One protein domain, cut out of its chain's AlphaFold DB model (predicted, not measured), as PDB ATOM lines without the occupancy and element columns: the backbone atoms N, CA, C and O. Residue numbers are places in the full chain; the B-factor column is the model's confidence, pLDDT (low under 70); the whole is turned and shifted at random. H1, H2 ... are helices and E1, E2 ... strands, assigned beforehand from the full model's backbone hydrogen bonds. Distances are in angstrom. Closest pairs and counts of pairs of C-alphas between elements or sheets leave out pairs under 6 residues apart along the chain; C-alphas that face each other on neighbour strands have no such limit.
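What this domain is: This is residues 2 to 125 of the 382 residues of an uncharacterized protein of Chloroflexi bacterium RBG_13_68_17 (UniProt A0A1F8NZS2). A strongly twisted sheet of five short parallel strands makes the core, with the long helix H3 packed along one side of it and the shorter H2 on the other. H1 sits off the sheet at one end of the long axis, and the unnamed residues 60 to 70 loop out at the other end; a small two-stranded sheet, E3 with E7, adds a corner. The printed part has 124 residues, with four named helices and seven named strands in the order E1 H1 E2 E3 H2 E4 H3 E5 H4 E6 E7, a mixed class of helices and strands. The larger sheet runs E1 E4 E2 E5 E6, parallel throughout, and E3 and E7 are antiparallel. The whole is compact, with a radius of gyration of the C-alphas of 14.2 A and spans of 39 by 29 by 25 A.

How they stand to each other: Start at edge strand E1, residues 5 to 8, beside E4, residues 48 to 51: N 51 and O 7 are 2.9 A apart. Next comes E2, residues 26 to 29, with N 27 and O 50 at 2.8 A, then E5, residues 96 to 100, with N 97 and O 26 at 2.8 A. The other edge is E6, residues 115 to 117, where N 116 and O 98 are 2.9 A apart. H3, residues 74 to 90, is on the sheet; its closest C-alphas to E5 are Gln 85 and Val 96, 6.7 A. H2, residues 37 to 44, is on the sheet at the sheet's level, its height over the sheet 0.8 A; its closest C-alphas to E4 are Ala 41 and Ile 49, 6.5 A. H4, residues 104 to 107, only grazes the sheet, and H1, residues 14 to 19, is not on it. E4, H3, E5 and E1, H1, E2 are split strand-helix-strand units, parallel strands joined through a helix with another strand between them; E5, H4, E6 is an unsplit one, and the three crossovers are right-handed. E6 runs on into E7, residues 120 to 123, at 88 degrees; E7 pairs with E3, residues 33 to 35, with N 121 and O 34 at 2.8 A. Every O i to N i+4 pair is within hydrogen-bond range in H1, H2 and H3; H4 is too short for one.

Where its parts are: Find C-alpha 5 at (234.834, 158.357, 202.975), where E1 begins. H3 runs 23.8 A from C-alpha 74 at (208.178, 155.817, 223.464), with a kink of 28 degrees near residue 84; E5 is 13.0 A long and H2 10.2 A. E7 ends at C-alpha 123, (221.574, 141.407, 209.938).

The domain as a whole: The C-alphas of Lys 2 and Gly 73, the two farthest apart, are 41.4 A apart. The printed part has no cut, and its long link is E4 to H3, residues 52 to 73. Mean pLDDT of the printed part is 92.3, and no printed residue is under 70; E7 has a mean of 77.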
ATOM      1  N   LYS A   2     233.195 161.255 193.534       73.56
ATOM      2  CA  LYS A   2     234.055 160.402 194.365       73.56
ATOM      3  C   LYS A   2     233.193 159.716 195.436       73.56
ATOM      4  O   LYS A   2     232.240 160.323 195.920       73.56
ATOM      5  N   ALA A   3     233.475 158.451 195.750       84.69
ATOM      6  CA  ALA A   3     232.794 157.771 196.849       84.69
ATOM      7  C   ALA A   3     233.105 158.501 198.164       84.69
ATOM      8  O   ALA A   3     234.247 158.914 198.379       84.69
ATOM      9  N   ALA A   4     232.089 158.688 199.008       90.62
ATOM     10  CA  ALA A   4     232.282 159.318 200.305       90.62
ATOM     11  C   ALA A   4     233.149 158.424 201.196       90.62
ATOM     12  O   ALA A   4     232.991 157.204 201.204       90.62
ATOM     13  N   VAL A   5     234.045 159.044 201.956       95.56
ATOM     14  CA  VAL A   5     234.834 158.357 202.975       95.56
ATOM     15  C   VAL A   5     233.919 158.052 204.157       95.56
ATOM     16  O   VAL A   5     233.327 158.967 204.735       95.56
ATOM     17  N   VAL A   6     233.803 156.773 204.504       96.25
ATOM     18  CA  VAL A   6     233.127 156.317 205.722       96.25
ATOM     19  C   VAL A   6     234.185 156.121 206.797       96.25
ATOM     20  O   VAL A   6     235.216 155.507 206.537       96.25
ATOM     21  N   VAL A   7     233.941 156.682 207.974       97.56
ATOM     22  CA  VAL A   7     234.800 156.539 209.150       97.56
ATOM     23  C   VAL A   7     233.965 155.936 210.273       97.56
ATOM     24  O   VAL A   7     232.883 156.447 210.560       97.56
ATOM     25  N   GLU A   8     234.457 154.888 210.921       98.06
ATOM     26  CA  GLU A   8     233.801 154.310 212.093       98.06
ATOM     27  C   GLU A   8     234.257 155.059 213.348       98.06
ATOM     28  O   GLU A   8     235.439 155.105 213.676       98.06
ATOM     29  N   TYR A   9     233.316 155.675 214.060       98.50
ATOM     30  CA  TYR A   9     233.595 156.484 215.247       98.50
ATOM     31  C   TYR A   9     234.300 155.666 216.328       98.50
ATOM     32  O   TYR A   9     235.268 156.136 216.915       98.50
ATOM     33  N   ALA A  10     233.841 154.427 216.529       98.06
ATOM     34  CA  ALA A  10     234.383 153.485 217.501       98.06
ATOM     35  C   ALA A  10     235.845 153.113 217.247       98.06
ATOM     36  O   ALA A  10     236.466 152.563 218.141       98.06
ATOM     37  N   GLU A  11     236.379 153.390 216.055       98.56
ATOM     38  CA  GLU A  11     237.764 153.111 215.671       98.56
ATOM     39  C   GLU A  11     238.678 154.333 215.824       98.56
ATOM     40  O   GLU A  11     239.891 154.228 215.669       98.56
ATOM     41  N   LEU A  12     238.110 155.498 216.142       98.38
ATOM     42  CA  LEU A  12     238.861 156.727 216.371       98.38
ATOM     43  C   LEU A  12     239.302 156.828 217.827       98.38
ATOM     44  O   LEU A  12     238.491 156.611 218.723       98.38
ATOM     45  N   ALA A  13     240.535 157.264 218.063       97.62
ATOM     46  CA  ALA A  13     240.961 157.820 219.343       97.62
ATOM     47  C   ALA A  13     240.413 159.245 219.519       97.62
ATOM     48  O   ALA A  13     240.108 159.945 218.543       97.62
ATOM     49  N   TRP A  14     240.318 159.726 220.761       94.94
ATOM     50  CA  TRP A  14     239.676 161.018 221.020       94.94
ATOM     51  C   TRP A  14     240.340 162.216 220.313       94.94
ATOM     52  O   TRP A  14     239.586 163.079 219.847       94.94
ATOM     53  N   PRO A  15     241.678 162.290 220.104       95.94
ATOM     54  CA  PRO A  15     242.269 163.389 219.338       95.94
ATOM     55  C   PRO A  15     241.777 163.420 217.885       95.94
ATOM     56  O   PRO A  15     241.522 164.486 217.333       95.94
ATOM     57  N   GLN A  16     241.548 162.250 217.278       97.38
ATOM     58  CA  GLN A  16     241.013 162.168 215.916       97.38
ATOM     59  C   GLN A  16     239.553 162.640 215.867       97.38
ATOM     60  O   GLN A  16     239.154 163.308 214.915       97.38
ATOM     61  N   VAL A  17     238.757 162.357 216.906       97.12
ATOM     62  CA  VAL A  17     237.398 162.912 217.050       97.12
ATOM     63  C   VAL A  17     237.437 164.431 217.250       97.12
ATOM     64  O   VAL A  17     236.600 165.161 216.703       97.12
ATOM     65  N   ALA A  18     238.424 164.937 217.992       95.75
ATOM     66  CA  ALA A  18     238.626 166.366 218.193       95.75
ATOM     67  C   ALA A  18     238.928 167.095 216.870       95.75
ATOM     68  O   ALA A  18     238.422 168.199 216.673       95.75
ATOM     69  N   GLU A  19     239.655 166.458 215.952       96.44
ATOM     70  CA  GLU A  19     240.002 166.981 214.622       96.44
ATOM     71  C   GLU A  19     238.858 166.905 213.593       96.44
ATOM     72  O   GLU A  19     238.924 167.549 212.540       96.44
ATOM     73  N   LEU A  20     237.790 166.141 213.856       96.94
ATOM     74  CA  LEU A  20     236.664 166.047 212.926       96.94
ATOM     75  C   LEU A  20     235.988 167.417 212.731       96.94
ATOM     76  O   LEU A  20     235.576 168.049 213.711       96.94
ATOM     77  N   PRO A  21     235.745 167.852 211.476       96.81
ATOM     78  CA  PRO A  21     234.943 169.040 211.224       96.81
ATOM     79  C   PRO A  21     233.564 168.900 211.874       96.81
ATOM     80  O   PRO A  21     232.884 167.892 211.680       96.81
ATOM     81  N   ARG A  22     233.111 169.923 212.602       96.81
ATOM     82  CA  ARG A  22     231.836 169.881 213.350       96.81
ATOM     83  C   ARG A  22     230.581 169.820 212.467       96.81
ATOM     84  O   ARG A  22     229.496 169.474 212.936       96.81
ATOM     85  N   GLU A  23     230.743 170.088 211.172       97.06
ATOM     86  CA  GLU A  23     229.724 169.902 210.131       97.06
ATOM     87  C   GLU A  23     229.793 168.515 209.455       97.06
ATOM     88  O   GLU A  23     229.047 168.245 208.509       97.06
ATOM     89  N   THR A  24     230.668 167.611 209.910       97.69
ATOM     90  CA  THR A  24     230.692 166.217 209.440       97.69
ATOM     91  C   THR A  24     229.403 165.521 209.878       97.69
ATOM     92  O   THR A  24     229.063 165.575 211.063       97.69
ATOM     93  N   PRO A  25     228.653 164.872 208.969       98.12
ATOM     94  CA  PRO A  25     227.488 164.103 209.366       98.12
ATOM     95  C   PRO A  25     227.871 162.904 210.228       98.12
ATOM     96  O   PRO A  25     228.656 162.057 209.802       98.12
ATOM     97  N   LEU A  26     227.257 162.836 211.404       98.50
ATOM     98  CA  LEU A  26     227.335 161.718 212.328       98.50
ATOM     99  C   LEU A  26     226.065 160.882 212.195       98.50
ATOM    100  O   LEU A  26     224.953 161.411 212.299       98.50
ATOM    101  N   LEU A  27     226.229 159.592 211.931       98.19
ATOM    102  CA  LEU A  27     225.147 158.662 211.641       98.19
ATOM    103  C   LEU A  27     225.098 157.598 212.735       98.19
ATOM    104  O   LEU A  27     226.072 156.886 212.929       98.19
ATOM    105  N   ILE A  28     223.970 157.481 213.431       97.94
ATOM    106  CA  ILE A  28     223.736 156.468 214.466       97.94
ATOM    107  C   ILE A  28     222.751 155.441 213.899       97.94
ATOM    108  O   ILE A  28     221.563 155.761 213.752       97.94
ATOM    109  N   PRO A  29     223.196 154.230 213.536       96.62
ATOM    110  CA  PRO A  29     222.300 153.196 213.043       96.62
ATOM    111  C   PRO A  29     221.319 152.735 214.124       96.62
ATOM    112  O   PRO A  29     221.693 152.544 215.282       96.62
ATOM    113  N   LEU A  30     220.053 152.543 213.756       95.25
ATOM    114  CA  LEU A  30     219.099 151.802 214.578       95.25
ATOM    115  C   LEU A  30     219.043 150.360 214.075       95.25
ATOM    116  O   LEU A  30     218.667 150.122 212.926       95.25
ATOM    117  N   GLY A  31     219.387 149.413 214.940       93.12
ATOM    118  CA  GLY A  31     219.526 148.003 214.590       93.12
ATOM    119  C   GLY A  31     220.916 147.638 214.081       93.12
ATOM    120  O   GLY A  31     221.793 148.487 213.951       93.12
ATOM    121  N   LEU A  32     221.106 146.343 213.843       91.56
ATOM    122  CA  LEU A  32     222.385 145.734 213.461       91.56
ATOM    123  C   LEU A  32     222.503 145.497 211.955       91.56
ATOM    124  O   LEU A  32     223.455 144.882 211.482       91.56
ATOM    125  N   GLU A  33     221.504 145.931 211.195       89.69
ATOM    126  CA  GLU A  33     221.503 145.780 209.754       89.69
ATOM    127  C   GLU A  33     222.489 146.748 209.114       89.69
ATOM    128  O   GLU A  33     222.674 147.888 209.547       89.69
ATOM    129  N   THR A  34     223.069 146.309 208.006       89.88
ATOM    130  CA  THR A  34     223.893 147.180 207.169       89.88
ATOM    131  C   THR A  34     223.031 148.231 206.470       89.88
ATOM    132  O   THR A  34     221.962 147.929 205.938       89.88
ATOM    133  N   TYR A  35     223.498 149.479 206.444       92.62
ATOM    134  CA  TYR A  35     222.844 150.588 205.745       92.62
ATOM    135  C   TYR A  35     223.617 150.950 204.468       92.62
ATOM    136  O   TYR A  35     224.845 150.935 204.458       92.62
ATOM    137  N   ASP A  36     222.922 151.339 203.389       92.62
ATOM    138  CA  ASP A  36     223.573 151.907 202.190       92.62
ATOM    139  C   ASP A  36     224.084 153.333 202.467       92.62
ATOM    140  O   ASP A  36     223.445 154.348 202.153       92.62
ATOM    141  N   LEU A  37     225.265 153.398 203.077       93.31
ATOM    142  CA  LEU A  37     225.933 154.638 203.457       93.31
ATOM    143  C   LEU A  37     226.332 155.498 202.252       93.31
ATOM    144  O   LEU A  37     226.351 156.723 202.358       93.31
ATOM    145  N   GLY A  38     226.578 154.894 201.085       92.25
ATOM    146  CA  GLY A  38     226.897 155.632 199.861       92.25
ATOM    147  C   GLY A  38     225.718 156.480 199.384       92.25
ATOM    148  O   GLY A  38     225.880 157.650 199.020       92.25
ATOM    149  N   THR A  39     224.506 155.926 199.434       92.62
ATOM    150  CA  THR A  39     223.279 156.681 199.145       92.62
ATOM    151  C   THR A  39     222.993 157.737 200.212       92.62
ATOM    152  O   THR A  39     222.628 158.867 199.867       92.62
ATOM    153  N   VAL A  40     223.206 157.417 201.492       94.31
ATOM    154  CA  VAL A  40     223.051 158.382 202.593       94.31
ATOM    155  C   VAL A  40     224.000 159.574 202.423       94.31
ATOM    156  O   VAL A  40     223.552 160.721 202.478       94.31
ATOM    157  N   ALA A  41     225.279 159.331 202.131       94.69
ATOM    158  CA  ALA A  41     226.277 160.378 201.926       94.69
ATOM    159  C   ALA A  41     225.922 161.302 200.749       94.69
ATOM    160  O   ALA A  41     225.960 162.527 200.893       94.69
ATOM    161  N   ARG A  42     225.469 160.741 199.614       93.81
ATOM    162  CA  ARG A  42     224.980 161.531 198.465       93.81
ATOM    163  C   ARG A  42     223.803 162.427 198.841       93.81
ATOM    164  O   ARG A  42     223.796 163.606 198.493       93.81
ATOM    165  N   ARG A  43     222.824 161.899 199.586       94.25
ATOM    166  CA  ARG A  43     221.665 162.677 200.062       94.25
ATOM    167  C   ARG A  43     222.084 163.822 200.984       94.25
ATOM    168  O   ARG A  43     221.477 164.890 200.956       94.25
ATOM    169  N   LEU A  44     223.115 163.598 201.791       95.38
ATOM    170  CA  LEU A  44     223.680 164.590 202.698       95.38
ATOM    171  C   LEU A  44     224.676 165.542 202.027       95.38
ATOM    172  O   LEU A  44     225.115 166.478 202.700       95.38
ATOM    173  N   ARG A  45     225.003 165.329 200.743       95.12
ATOM    174  CA  ARG A  45     226.034 166.065 199.993       95.12
ATOM    175  C   ARG A  45     227.348 166.131 200.776       95.12
ATOM    176  O   ARG A  45     227.895 167.207 200.991       95.12
ATOM    177  N   ALA A  46     227.778 164.983 201.289       95.06
ATOM    178  CA  ALA A  46     228.939 164.880 202.155       95.06
ATOM    179  C   ALA A  46     229.983 163.945 201.544       95.06
ATOM    180  O   ALA A  46     229.678 162.798 201.223       95.06
ATOM    181  N   ASP A  47     231.218 164.432 201.438       94.25
ATOM    182  CA  ASP A  47     232.366 163.639 200.983       94.25
ATOM    183  C   ASP A  47     232.957 162.770 202.104       94.25
ATOM    184  O   ASP A  47     233.748 161.864 201.845       94.25
ATOM    185  N   ARG A  48     232.563 163.036 203.354       96.38
ATOM    186  CA  ARG A  48     232.884 162.244 204.542       96.38
ATOM    187  C   ARG A  48     231.644 162.097 205.411       96.38
ATOM    188  O   ARG A  48     230.943 163.080 205.645       96.38
ATOM    189  N   ILE A  49     231.417 160.895 205.918       97.62
ATOM    190  CA  ILE A  49     230.426 160.598 206.956       97.62
ATOM    191  C   ILE A  49     231.085 159.763 208.049       97.62
ATOM    192  O   ILE A  49     232.020 159.010 207.778       97.62
ATOM    193  N   VAL A  50     230.602 159.911 209.276       98.38
ATOM    194  CA  VAL A  50     231.089 159.146 210.423       98.38
ATOM    195  C   VAL A  50     229.937 158.314 210.962       98.38
ATOM    196  O   VAL A  50     228.888 158.861 211.310       98.38
ATOM    197  N   GLN A  51     230.117 157.001 210.997       98.00
ATOM    198  CA  GLN A  51     229.150 156.072 211.556       98.00
ATOM    199  C   GLN A  51     229.499 155.787 213.017       98.00
ATOM    200  O   GLN A  51     230.643 155.497 213.346       98.00
ATOM    201  N   LEU A  52     228.517 155.906 213.901       98.44
ATOM    202  CA  LEU A  52     228.633 155.545 215.308       98.44
ATOM    203  C   LEU A  52     228.171 154.101 215.530       98.44
ATOM    204  O   LEU A  52     227.404 153.585 214.711       98.44
ATOM    205  N   PRO A  53     228.549 153.471 216.660       97.56
ATOM    206  CA  PRO A  53     227.977 152.195 217.064       97.56
ATOM    207  C   PRO A  53     226.443 152.176 216.985       97.56
ATOM    208  O   PRO A  53     225.780 153.169 217.308       97.56
ATOM    209  N   PRO A  54     225.831 151.065 216.557       96.75
ATOM    210  CA  PRO A  54     224.384 150.994 216.445       96.75
ATOM    211  C   PRO A  54     223.714 151.073 217.820       96.75
ATOM    212  O   PRO A  54     224.267 150.646 218.830       96.75
ATOM    213  N   VAL A  55     222.470 151.548 217.858       97.12
ATOM    214  CA  VAL A  55     221.541 151.214 218.946       97.12
ATOM    215  C   VAL A  55     220.937 149.853 218.590       97.12
ATOM    216  O   VAL A  55     220.113 149.794 217.674       97.12
ATOM    217  N   PRO A  56     221.339 148.746 219.241       95.69
ATOM    218  CA  PRO A  56     221.096 147.402 218.707       95.69
ATOM    219  C   PRO A  56     219.653 146.912 218.893       95.69
ATOM    220  O   PRO A  56     219.131 146.155 218.073       95.69
ATOM    221  N   TYR A  57     218.988 147.342 219.968       95.38
ATOM    222  CA  TYR A  57     217.635 146.922 220.339       95.38
ATOM    223  C   TYR A  57     216.909 148.016 221.137       95.38
ATOM    224  O   TYR A  57     217.333 149.167 221.158       95.38
ATOM    225  N   ALA A  58     215.790 147.667 221.784       94.75
ATOM    226  CA  ALA A  58     214.938 148.573 222.562       94.75
ATOM    227  C   ALA A  58     214.139 149.598 221.732       94.75
ATOM    228  O   ALA A  58     213.549 150.523 222.282       94.75
ATOM    229  N   PHE A  59     213.995 149.391 220.425       93.88
ATOM    230  CA  PHE A  59     213.128 150.196 219.562       93.88
ATOM    231  C   PHE A  59     212.117 149.320 218.803       93.88
ATOM    232  O   PHE A  59     212.312 148.107 218.709       93.88
ATOM    233  N   PRO A  60     211.010 149.893 218.287       89.44
ATOM    234  CA  PRO A  60     210.034 149.133 217.515       89.44
ATOM    235  C   PRO A  60     210.656 148.533 216.257       89.44
ATOM    236  O   PRO A  60     211.228 149.256 215.444       89.44
ATOM    237  N   ARG A  61     210.464 147.229 216.068       86.81
ATOM    238  CA  ARG A  61     210.850 146.517 214.852       86.81
ATOM    239  C   ARG A  61     209.631 145.806 214.282       86.81
ATOM    240  O   ARG A  61     208.951 145.072 214.993       86.81
ATOM    241  N   ARG A  62     209.308 146.096 213.022       74.69
ATOM    242  CA  ARG A  62     208.116 145.566 212.329       74.69
ATOM    243  C   ARG A  62     208.439 144.405 211.391       74.69
ATOM    244  O   ARG A  62     207.538 143.852 210.778       74.69
ATOM    245  N   ASP A  63     209.712 144.056 211.299       77.12
ATOM    246  CA  ASP A  63     210.278 143.032 210.424       77.12
ATOM    247  C   ASP A  63     210.334 141.638 211.073       77.12
ATOM    248  O   ASP A  63     210.903 140.717 210.500       77.12
ATOM    249  N   GLY A  64     209.762 141.475 212.271       77.69
ATOM    250  CA  GLY A  64     209.728 140.191 212.977       77.69
ATOM    251  C   GLY A  64     211.075 139.743 213.551       77.69
ATOM    252  O   GLY A  64     211.191 138.602 213.986       77.69
ATOM    253  N   HIS A  65     212.086 140.617 213.580       85.19
ATOM    254  CA  HIS A  65     213.408 140.282 214.103       85.19
ATOM    255  C   HIS A  65     213.355 139.774 215.562       85.19
ATOM    256  O   HIS A  65     212.598 140.332 216.361       85.19
ATOM    257  N   PRO A  66     214.225 138.824 215.958       82.69
ATOM    258  CA  PRO A  66     214.494 138.397 217.340       82.69
ATOM    259  C   PRO A  66     214.390 139.445 218.448       82.69
ATOM    260  O   PRO A  66     213.871 139.193 219.529       82.69
ATOM    261  N   LEU A  67     214.899 140.643 218.170       89.00
ATOM    262  CA  LEU A  67     214.994 141.747 219.126       89.00
ATOM    263  C   LEU A  67     213.760 142.660 219.111       89.00
ATOM    264  O   LEU A  67     213.646 143.541 219.961       89.00
ATOM    265  N   ALA A  68     212.821 142.469 218.178       89.88
ATOM    266  CA  ALA A  68     211.565 143.217 218.121       89.88
ATOM    267  C   ALA A  68     210.789 143.186 219.448       89.88
ATOM    268  O   ALA A  68     210.315 144.240 219.891       89.88
ATOM    269  N   PRO A  69     210.705 142.043 220.156       90.25
ATOM    270  CA  PRO A  69     210.027 141.990 221.438       90.25
ATOM    271  C   PRO A  69     210.755 142.740 222.562       90.25
ATOM    272  O   PRO A  69     210.126 142.974 223.592       90.25
ATOM    273  N   LEU A  70     212.017 143.163 222.389       93.50
ATOM    274  CA  LEU A  70     212.761 143.980 223.362       93.50
ATOM    275  C   LEU A  70     212.407 145.471 223.312       93.50
ATOM    276  O   LEU A  70     212.939 146.244 224.105       93.50
ATOM    277  N   ALA A  71     211.519 145.897 222.409       93.06
ATOM    278  CA  ALA A  71     211.100 147.291 222.299       93.06
ATOM    279  C   ALA A  71     210.637 147.879 223.649       93.06
ATOM    280  O   ALA A  71     209.828 147.276 224.368       93.06
ATOM    281  N   VAL A  72     211.117 149.087 223.970       95.31
ATOM    282  CA  VAL A  72     210.708 149.834 225.169       95.31
ATOM    283  C   VAL A  72     209.740 150.970 224.826       95.31
ATOM    284  O   VAL A  72     209.474 151.276 223.662       95.31
ATOM    285  N   GLY A  73     209.163 151.591 225.856       93.69
ATOM    286  CA  GLY A  73     208.178 152.658 225.690       93.69
ATOM    287  C   GLY A  73     208.734 153.902 224.983       93.69
ATOM    288  O   GLY A  73     209.903 154.259 225.140       93.69
ATOM    289  N   LYS A  74     207.854 154.619 224.267       94.25
ATOM    290  CA  LYS A  74     208.178 155.817 223.464       94.25
ATOM    291  C   LYS A  74     209.022 156.848 224.209       94.25
ATOM    292  O   LYS A  74     210.019 157.333 223.679       94.25
ATOM    293  N   GLY A  75     208.610 157.193 225.429       94.88
ATOM    294  CA  GLY A  75     209.288 158.208 226.235       94.88
ATOM    295  C   GLY A  75     210.712 157.806 226.615       94.88
ATOM    296  O   GLY A  75     211.611 158.638 226.558       94.88
ATOM    297  N   LEU A  76     210.923 156.531 226.946       96.81
ATOM    298  CA  LEU A  76     212.230 156.008 227.328       96.81
ATOM    299  C   LEU A  76     213.164 155.902 226.122       96.81
ATOM    300  O   LEU A  76     214.267 156.434 226.177       96.81
ATOM    301  N   LEU A  77     212.692 155.336 225.006       96.25
ATOM    302  CA  LEU A  77     213.468 155.311 223.764       96.25
ATOM    303  C   LEU A  77     213.878 156.729 223.343       96.25
ATOM    304  O   LEU A  77     215.034 156.966 223.012       96.25
ATOM    305  N   ARG A  78     212.960 157.701 223.427       96.44
ATOM    306  CA  ARG A  78     213.284 159.108 223.165       96.44
ATOM    307  C   ARG A  78     214.416 159.614 224.067       96.44
ATOM    308  O   ARG A  78     215.312 160.273 223.554       96.44
ATOM    309  N   ARG A  79     214.375 159.338 225.377       96.56
ATOM    310  CA  ARG A  79     215.434 159.760 226.314       96.56
ATOM    311  C   ARG A  79     216.784 159.139 225.967       96.56
ATOM    312  O   ARG A  79     217.773 159.858 225.983       96.56
ATOM    313  N   VAL A  80     216.810 157.856 225.605       97.50
ATOM    314  CA  VAL A  80     218.033 157.152 225.189       97.50
ATOM    315  C   VAL A  80     218.657 157.824 223.968       97.50
ATOM    316  O   VAL A  80     219.812 158.235 224.018       97.50
ATOM    317  N   LEU A  81     217.882 158.011 222.893       97.31
ATOM    318  CA  LEU A  81     218.401 158.615 221.661       97.31
ATOM    319  C   LEU A  81     218.816 160.082 221.872       97.31
ATOM    320  O   LEU A  81     219.841 160.519 221.353       97.31
ATOM    321  N   LEU A  82     218.059 160.841 222.674       95.81
ATOM    322  CA  LEU A  82     218.435 162.211 223.034       95.81
ATOM    323  C   LEU A  82     219.702 162.272 223.888       95.81
ATOM    324  O   LEU A  82     220.442 163.237 223.746       95.81
ATOM    325  N   GLY A  83     219.957 161.282 224.750       94.19
ATOM    326  CA  GLY A  83     221.184 161.200 225.545       94.19
ATOM    327  C   GLY A  83     222.416 161.191 224.646       94.19
ATOM    328  O   GLY A  83     223.224 162.111 224.711       94.19
ATOM    329  N   VAL A  84     222.475 160.237 223.711       94.75
ATOM    330  CA  VAL A  84     223.582 160.134 222.742       94.75
ATOM    331  C   VAL A  84     223.701 161.398 221.885       94.75
ATOM    332  O   VAL A  84     224.787 161.955 221.737       94.75
ATOM    333  N   GLN A  85     222.582 161.898 221.343       96.25
ATOM    334  CA  GLN A  85     222.598 163.112 220.523       96.25
ATOM    335  C   GLN A  85     223.120 164.318 221.310       96.25
ATOM    336  O   GLN A  85     223.887 165.109 220.766       96.25
ATOM    337  N   ARG A  86     222.699 164.487 222.568       95.19
ATOM    338  CA  ARG A  86     223.062 165.646 223.385       95.19
ATOM    339  C   ARG A  86     224.567 165.733 223.598       95.19
ATOM    340  O   ARG A  86     225.093 166.833 223.475       95.19
ATOM    341  N   GLU A  87     225.245 164.621 223.873       95.56
ATOM    342  CA  GLU A  87     226.701 164.634 224.066       95.56
ATOM    343  C   GLU A  87     227.431 165.046 222.777       95.56
ATOM    344  O   GLU A  87     228.302 165.911 222.810       95.56
ATOM    345  N   LEU A  88     226.995 164.551 221.613       96.69
ATOM    346  CA  LEU A  88     227.548 164.978 220.319       96.69
ATOM    347  C   LEU A  88     227.310 166.467 220.033       96.69
ATOM    348  O   LEU A  88     228.205 167.161 219.549       96.69
ATOM    349  N   LEU A  89     226.112 166.975 220.337       96.25
ATOM    350  CA  LEU A  89     225.803 168.400 220.188       96.25
ATOM    351  C   LEU A  89     226.633 169.259 221.154       96.25
ATOM    352  O   LEU A  89     227.088 170.333 220.766       96.25
ATOM    353  N   ALA A  90     226.848 168.796 222.389       95.31
ATOM    354  CA  ALA A  90     227.667 169.484 223.388       95.31
ATOM    355  C   ALA A  90     229.141 169.571 222.962       95.31
ATOM    356  O   ALA A  90     229.786 170.587 223.199       95.31
ATOM    357  N   GLN A  91     229.636 168.562 222.241       94.75
ATOM    358  CA  GLN A  91     230.954 168.569 221.592       94.75
ATOM    359  C   GLN A  91     230.997 169.418 220.299       94.75
ATOM    360  O   GLN A  91     232.022 169.497 219.619       94.75
ATOM    361  N   GLY A  92     229.888 170.073 219.940       96.56
ATOM    362  CA  GLY A  92     229.796 171.045 218.853       96.56
ATOM    363  C   GLY A  92     229.349 170.481 217.505       96.56
ATOM    364  O   GLY A  92     229.166 171.260 216.568       96.56
ATOM    365  N   PHE A  93     229.142 169.165 217.370       97.50
ATOM    366  CA  PHE A  93     228.658 168.584 216.116       97.50
ATOM    367  C   PHE A  93     227.232 169.049 215.814       97.50
ATOM    368  O   PHE A  93     226.362 169.005 216.675       97.50
ATOM    369  N   ARG A  94     226.953 169.464 214.573       96.12
ATOM    370  CA  ARG A  94     225.629 170.018 214.203       96.12
ATOM    371  C   ARG A  94     224.759 169.080 213.374       96.12
ATOM    372  O   ARG A  94     223.557 169.300 213.195       96.12
ATOM    373  N   ARG A  95     225.358 168.020 212.835       97.44
ATOM    374  CA  ARG A  95     224.745 167.127 211.844       97.44
ATOM    375  C   ARG A  95     224.664 165.694 212.357       97.44
ATOM    376  O   ARG A  95     225.245 164.795 211.770       97.44
ATOM    377  N   VAL A  96     223.907 165.495 213.433       98.06
ATOM    378  CA  VAL A  96     223.637 164.170 214.013       98.06
ATOM    379  C   VAL A  96     222.328 163.607 213.459       98.06
ATOM    380  O   VAL A  96     221.301 164.291 213.495       98.06
ATOM    381  N   PHE A  97     222.363 162.375 212.955       97.75
ATOM    382  CA  PHE A  97     221.216 161.683 212.374       97.75
ATOM    383  C   PHE A  97     221.121 160.242 212.867       97.75
ATOM    384  O   PHE A  97     222.126 159.547 212.956       97.75
ATOM    385  N   PHE A  98     219.900 159.765 213.083       97.31
ATOM    386  CA  PHE A  98     219.609 158.348 213.282       97.31
ATOM    387  C   PHE A  98     219.231 157.711 211.946       97.31
ATOM    388  O   PHE A  98     218.344 158.220 211.250       97.31
ATOM    389  N   LEU A  99     219.888 156.614 211.572       95.94
ATOM    390  CA  LEU A  99     219.495 155.840 210.397       95.94
ATOM    391  C   LEU A  99     218.346 154.915 210.789       95.94
ATOM    392  O   LEU A  99     218.467 154.126 211.720       95.94
ATOM    393  N   ASP A 100     217.220 155.055 210.098       93.69
ATOM    394  CA  ASP A 100     215.981 154.350 210.409       93.69
ATOM    395  C   ASP A 100     215.549 153.478 209.228       93.69
ATOM    396  O   ASP A 100     215.031 153.979 208.223       93.69
ATOM    397  N   GLY A 101     215.766 152.172 209.365       89.75
ATOM    398  CA  GLY A 101     215.205 151.132 208.500       89.75
ATOM    399  C   GLY A 101     213.908 150.510 209.026       89.75
ATOM    400  O   GLY A 101     213.299 149.700 208.334       89.75
ATOM    401  N   HIS A 102     213.459 150.894 210.227       88.94
ATOM    402  CA  HIS A 102     212.467 150.147 211.016       88.94
ATOM    403  C   HIS A 102     211.157 150.912 211.258       88.94
ATOM    404  O   HIS A 102     210.198 150.378 211.819       88.94
ATOM    405  N   GLY A 103     211.083 152.170 210.812       87.88
ATOM    406  CA  GLY A 103     209.911 153.035 210.960       87.88
ATOM    407  C   GLY A 103     209.835 153.744 212.315       87.88
ATOM    408  O   GLY A 103     208.761 154.205 212.718       87.88
ATOM    409  N   VAL A 104     210.964 153.855 213.019       90.44
ATOM    410  CA  VAL A 104     211.077 154.505 214.331       90.44
ATOM    411  C   VAL A 104     210.793 156.008 214.247       90.44
ATOM    412  O   VAL A 104     210.206 156.576 215.169       90.44
ATOM    413  N   ALA A 105     211.121 156.661 213.131       90.69
ATOM    414  CA  ALA A 105     210.902 158.092 212.936       90.69
ATOM    415  C   ALA A 105     209.425 158.491 213.104       90.69
ATOM    416  O   ALA A 105     209.122 159.513 213.716       90.69
ATOM    417  N   GLY A 106     208.495 157.663 212.610       86.81
ATOM    418  CA  GLY A 106     207.057 157.895 212.792       86.81
ATOM    419  C   GLY A 106     206.626 157.737 214.251       86.81
ATOM    420  O   GLY A 106     205.825 158.521 214.759       86.81
ATOM    421  N   PHE A 107     207.212 156.770 214.959       85.25
ATOM    422  CA  PHE A 107     206.962 156.544 216.383       85.25
ATOM    423  C   PHE A 107     207.455 157.711 217.256       85.25
ATOM    424  O   PHE A 107     206.809 158.061 218.248       85.25
ATOM    425  N   LEU A 108     208.551 158.363 216.855       90.38
ATOM    426  CA  LEU A 108     209.205 159.471 217.563       90.38
ATOM    427  C   LEU A 108     208.998 160.850 216.910       90.38
ATOM    428  O   LEU A 108     209.795 161.763 217.135       90.38
ATOM    429  N   ALA A 109     207.924 161.042 216.140       81.19
ATOM    430  CA  ALA A 109     207.613 162.342 215.542       81.19
ATOM    431  C   ALA A 109     207.587 163.471 216.600       81.19
ATOM    432  O   ALA A 109     207.042 163.295 217.694       81.19
ATOM    433  N   GLY A 110     208.204 164.616 216.277       77.88
ATOM    434  CA  GLY A 110     208.293 165.786 217.166       77.88
ATOM    435  C   GLY A 110     209.303 165.667 218.318       77.88
ATOM    436  O   GLY A 110     209.327 166.517 219.200       77.88
ATOM    437  N   ALA A 111     210.152 164.632 218.342       79.25
ATOM    438  CA  ALA A 111     211.039 164.374 219.476       79.25
ATOM    439  C   ALA A 111     212.297 165.262 219.567       79.25
ATOM    440  O   ALA A 111     212.992 165.165 220.580       79.25
ATOM    441  N   GLY A 112     212.592 166.092 218.557       86.75
ATOM    442  CA  GLY A 112     213.872 166.816 218.422       86.75
ATOM    443  C   GLY A 112     215.006 165.975 217.815       86.75
ATOM    444  O   GLY A 112     216.143 166.428 217.721       86.75
ATOM    445  N   LEU A 113     214.683 164.755 217.382       94.12
ATOM    446  CA  LEU A 113     215.590 163.802 216.748       94.12
ATOM    447  C   LEU A 113     215.521 163.955 215.223       94.12
ATOM    448  O   LEU A 113     214.445 164.172 214.660       94.12
ATOM    449  N   ARG A 114     216.658 163.803 214.543       95.19
ATOM    450  CA  ARG A 114     216.737 163.836 213.076       95.19
ATOM    451  C   ARG A 114     216.921 162.419 212.559       95.19
ATOM    452  O   ARG A 114     217.898 161.769 212.911       95.19
ATOM    453  N   PHE A 115     216.012 161.961 211.707       95.44
ATOM    454  CA  PHE A 115     216.072 160.623 211.123       95.44
ATOM    455  C   PHE A 115     216.365 160.683 209.629       95.44
ATOM    456  O   PHE A 115     215.875 161.563 208.917       95.44
ATOM    457  N   LEU A 116     217.116 159.703 209.144       94.56
ATOM    458  CA  LEU A 116     217.285 159.426 207.727       94.56
ATOM    459  C   LEU A 116     216.751 158.031 207.451       94.56
ATOM    460  O   LEU A 116     217.228 157.052 208.016       94.56
ATOM    461  N   ARG A 117     215.770 157.941 206.552       89.00
ATOM    462  CA  ARG A 117     215.351 156.642 206.028       89.00
ATOM    463  C   ARG A 117     216.511 156.018 205.270       89.00
ATOM    464  O   ARG A 117     217.055 156.661 204.368       89.00
ATOM    465  N   GLY A 118     216.839 154.786 205.625       79.69
ATOM    466  CA  GLY A 118     217.857 153.990 204.960       79.69
ATOM    467  C   GLY A 118     217.290 152.644 204.535       79.69
ATOM    468  O   GLY A 118     216.421 152.091 205.206       79.69
ATOM    469  N   ARG A 119     217.768 152.129 203.401       79.38
ATOM    470  CA  ARG A 119     217.534 150.734 203.039       79.38
ATOM    471  C   ARG A 119     218.479 149.882 203.878       79.38
ATOM    472  O   ARG A 119     219.682 150.135 203.861       79.38
ATOM    473  N   VAL A 120     217.912 148.916 204.591       80.69
ATOM    474  CA  VAL A 120     218.655 147.951 205.402       80.69
ATOM    475  C   VAL A 120     218.939 146.679 204.604       80.69
ATOM    476  O   VAL A 120     218.113 146.255 203.789       80.69
ATOM    477  N   GLY A 121     220.135 146.127 204.790       80.25
ATOM    478  CA  GLY A 121     220.593 144.850 204.249       80.25
ATOM    479  C   GLY A 121     220.481 143.712 205.268       80.25
ATOM    480  O   GLY A 121     219.612 143.730 206.136       80.25
ATOM    481  N   GLY A 122     221.361 142.711 205.153       73.38
ATOM    482  CA  GLY A 122     221.423 141.587 206.095       73.38
ATOM    483  C   GLY A 122     221.755 142.027 207.528       73.38
ATOM    484  O   GLY A 122     222.403 143.058 207.731       73.38
ATOM    485  N   THR A 123     221.297 141.235 208.502       74.81
ATOM    486  CA  THR A 123     221.574 141.407 209.938       74.81
ATOM    487  C   THR A 123     222.767 140.553 210.364       74.81
ATOM    488  O   THR A 123     222.971 139.463 209.832       74.81
ATOM    489  N   THR A 124     223.537 141.042 211.334       71.75
ATOM    490  CA  THR A 124     224.602 140.286 212.013       71.75
ATOM    491  C   THR A 124     224.137 139.673 213.336       71.75
ATOM    492  O   THR A 124     224.927 139.046 214.035       71.75
ATOM    493  N   ALA A 125     222.863 139.847 213.706       71.69
ATOM    494  CA  ALA A 125     222.328 139.305 214.948       71.69
ATOM    495  C   ALA A 125     222.304 137.770 214.930       71.69
ATOM    496  O   ALA A 125     221.840 137.156 213.966       71.69
TER     497      ALA A 125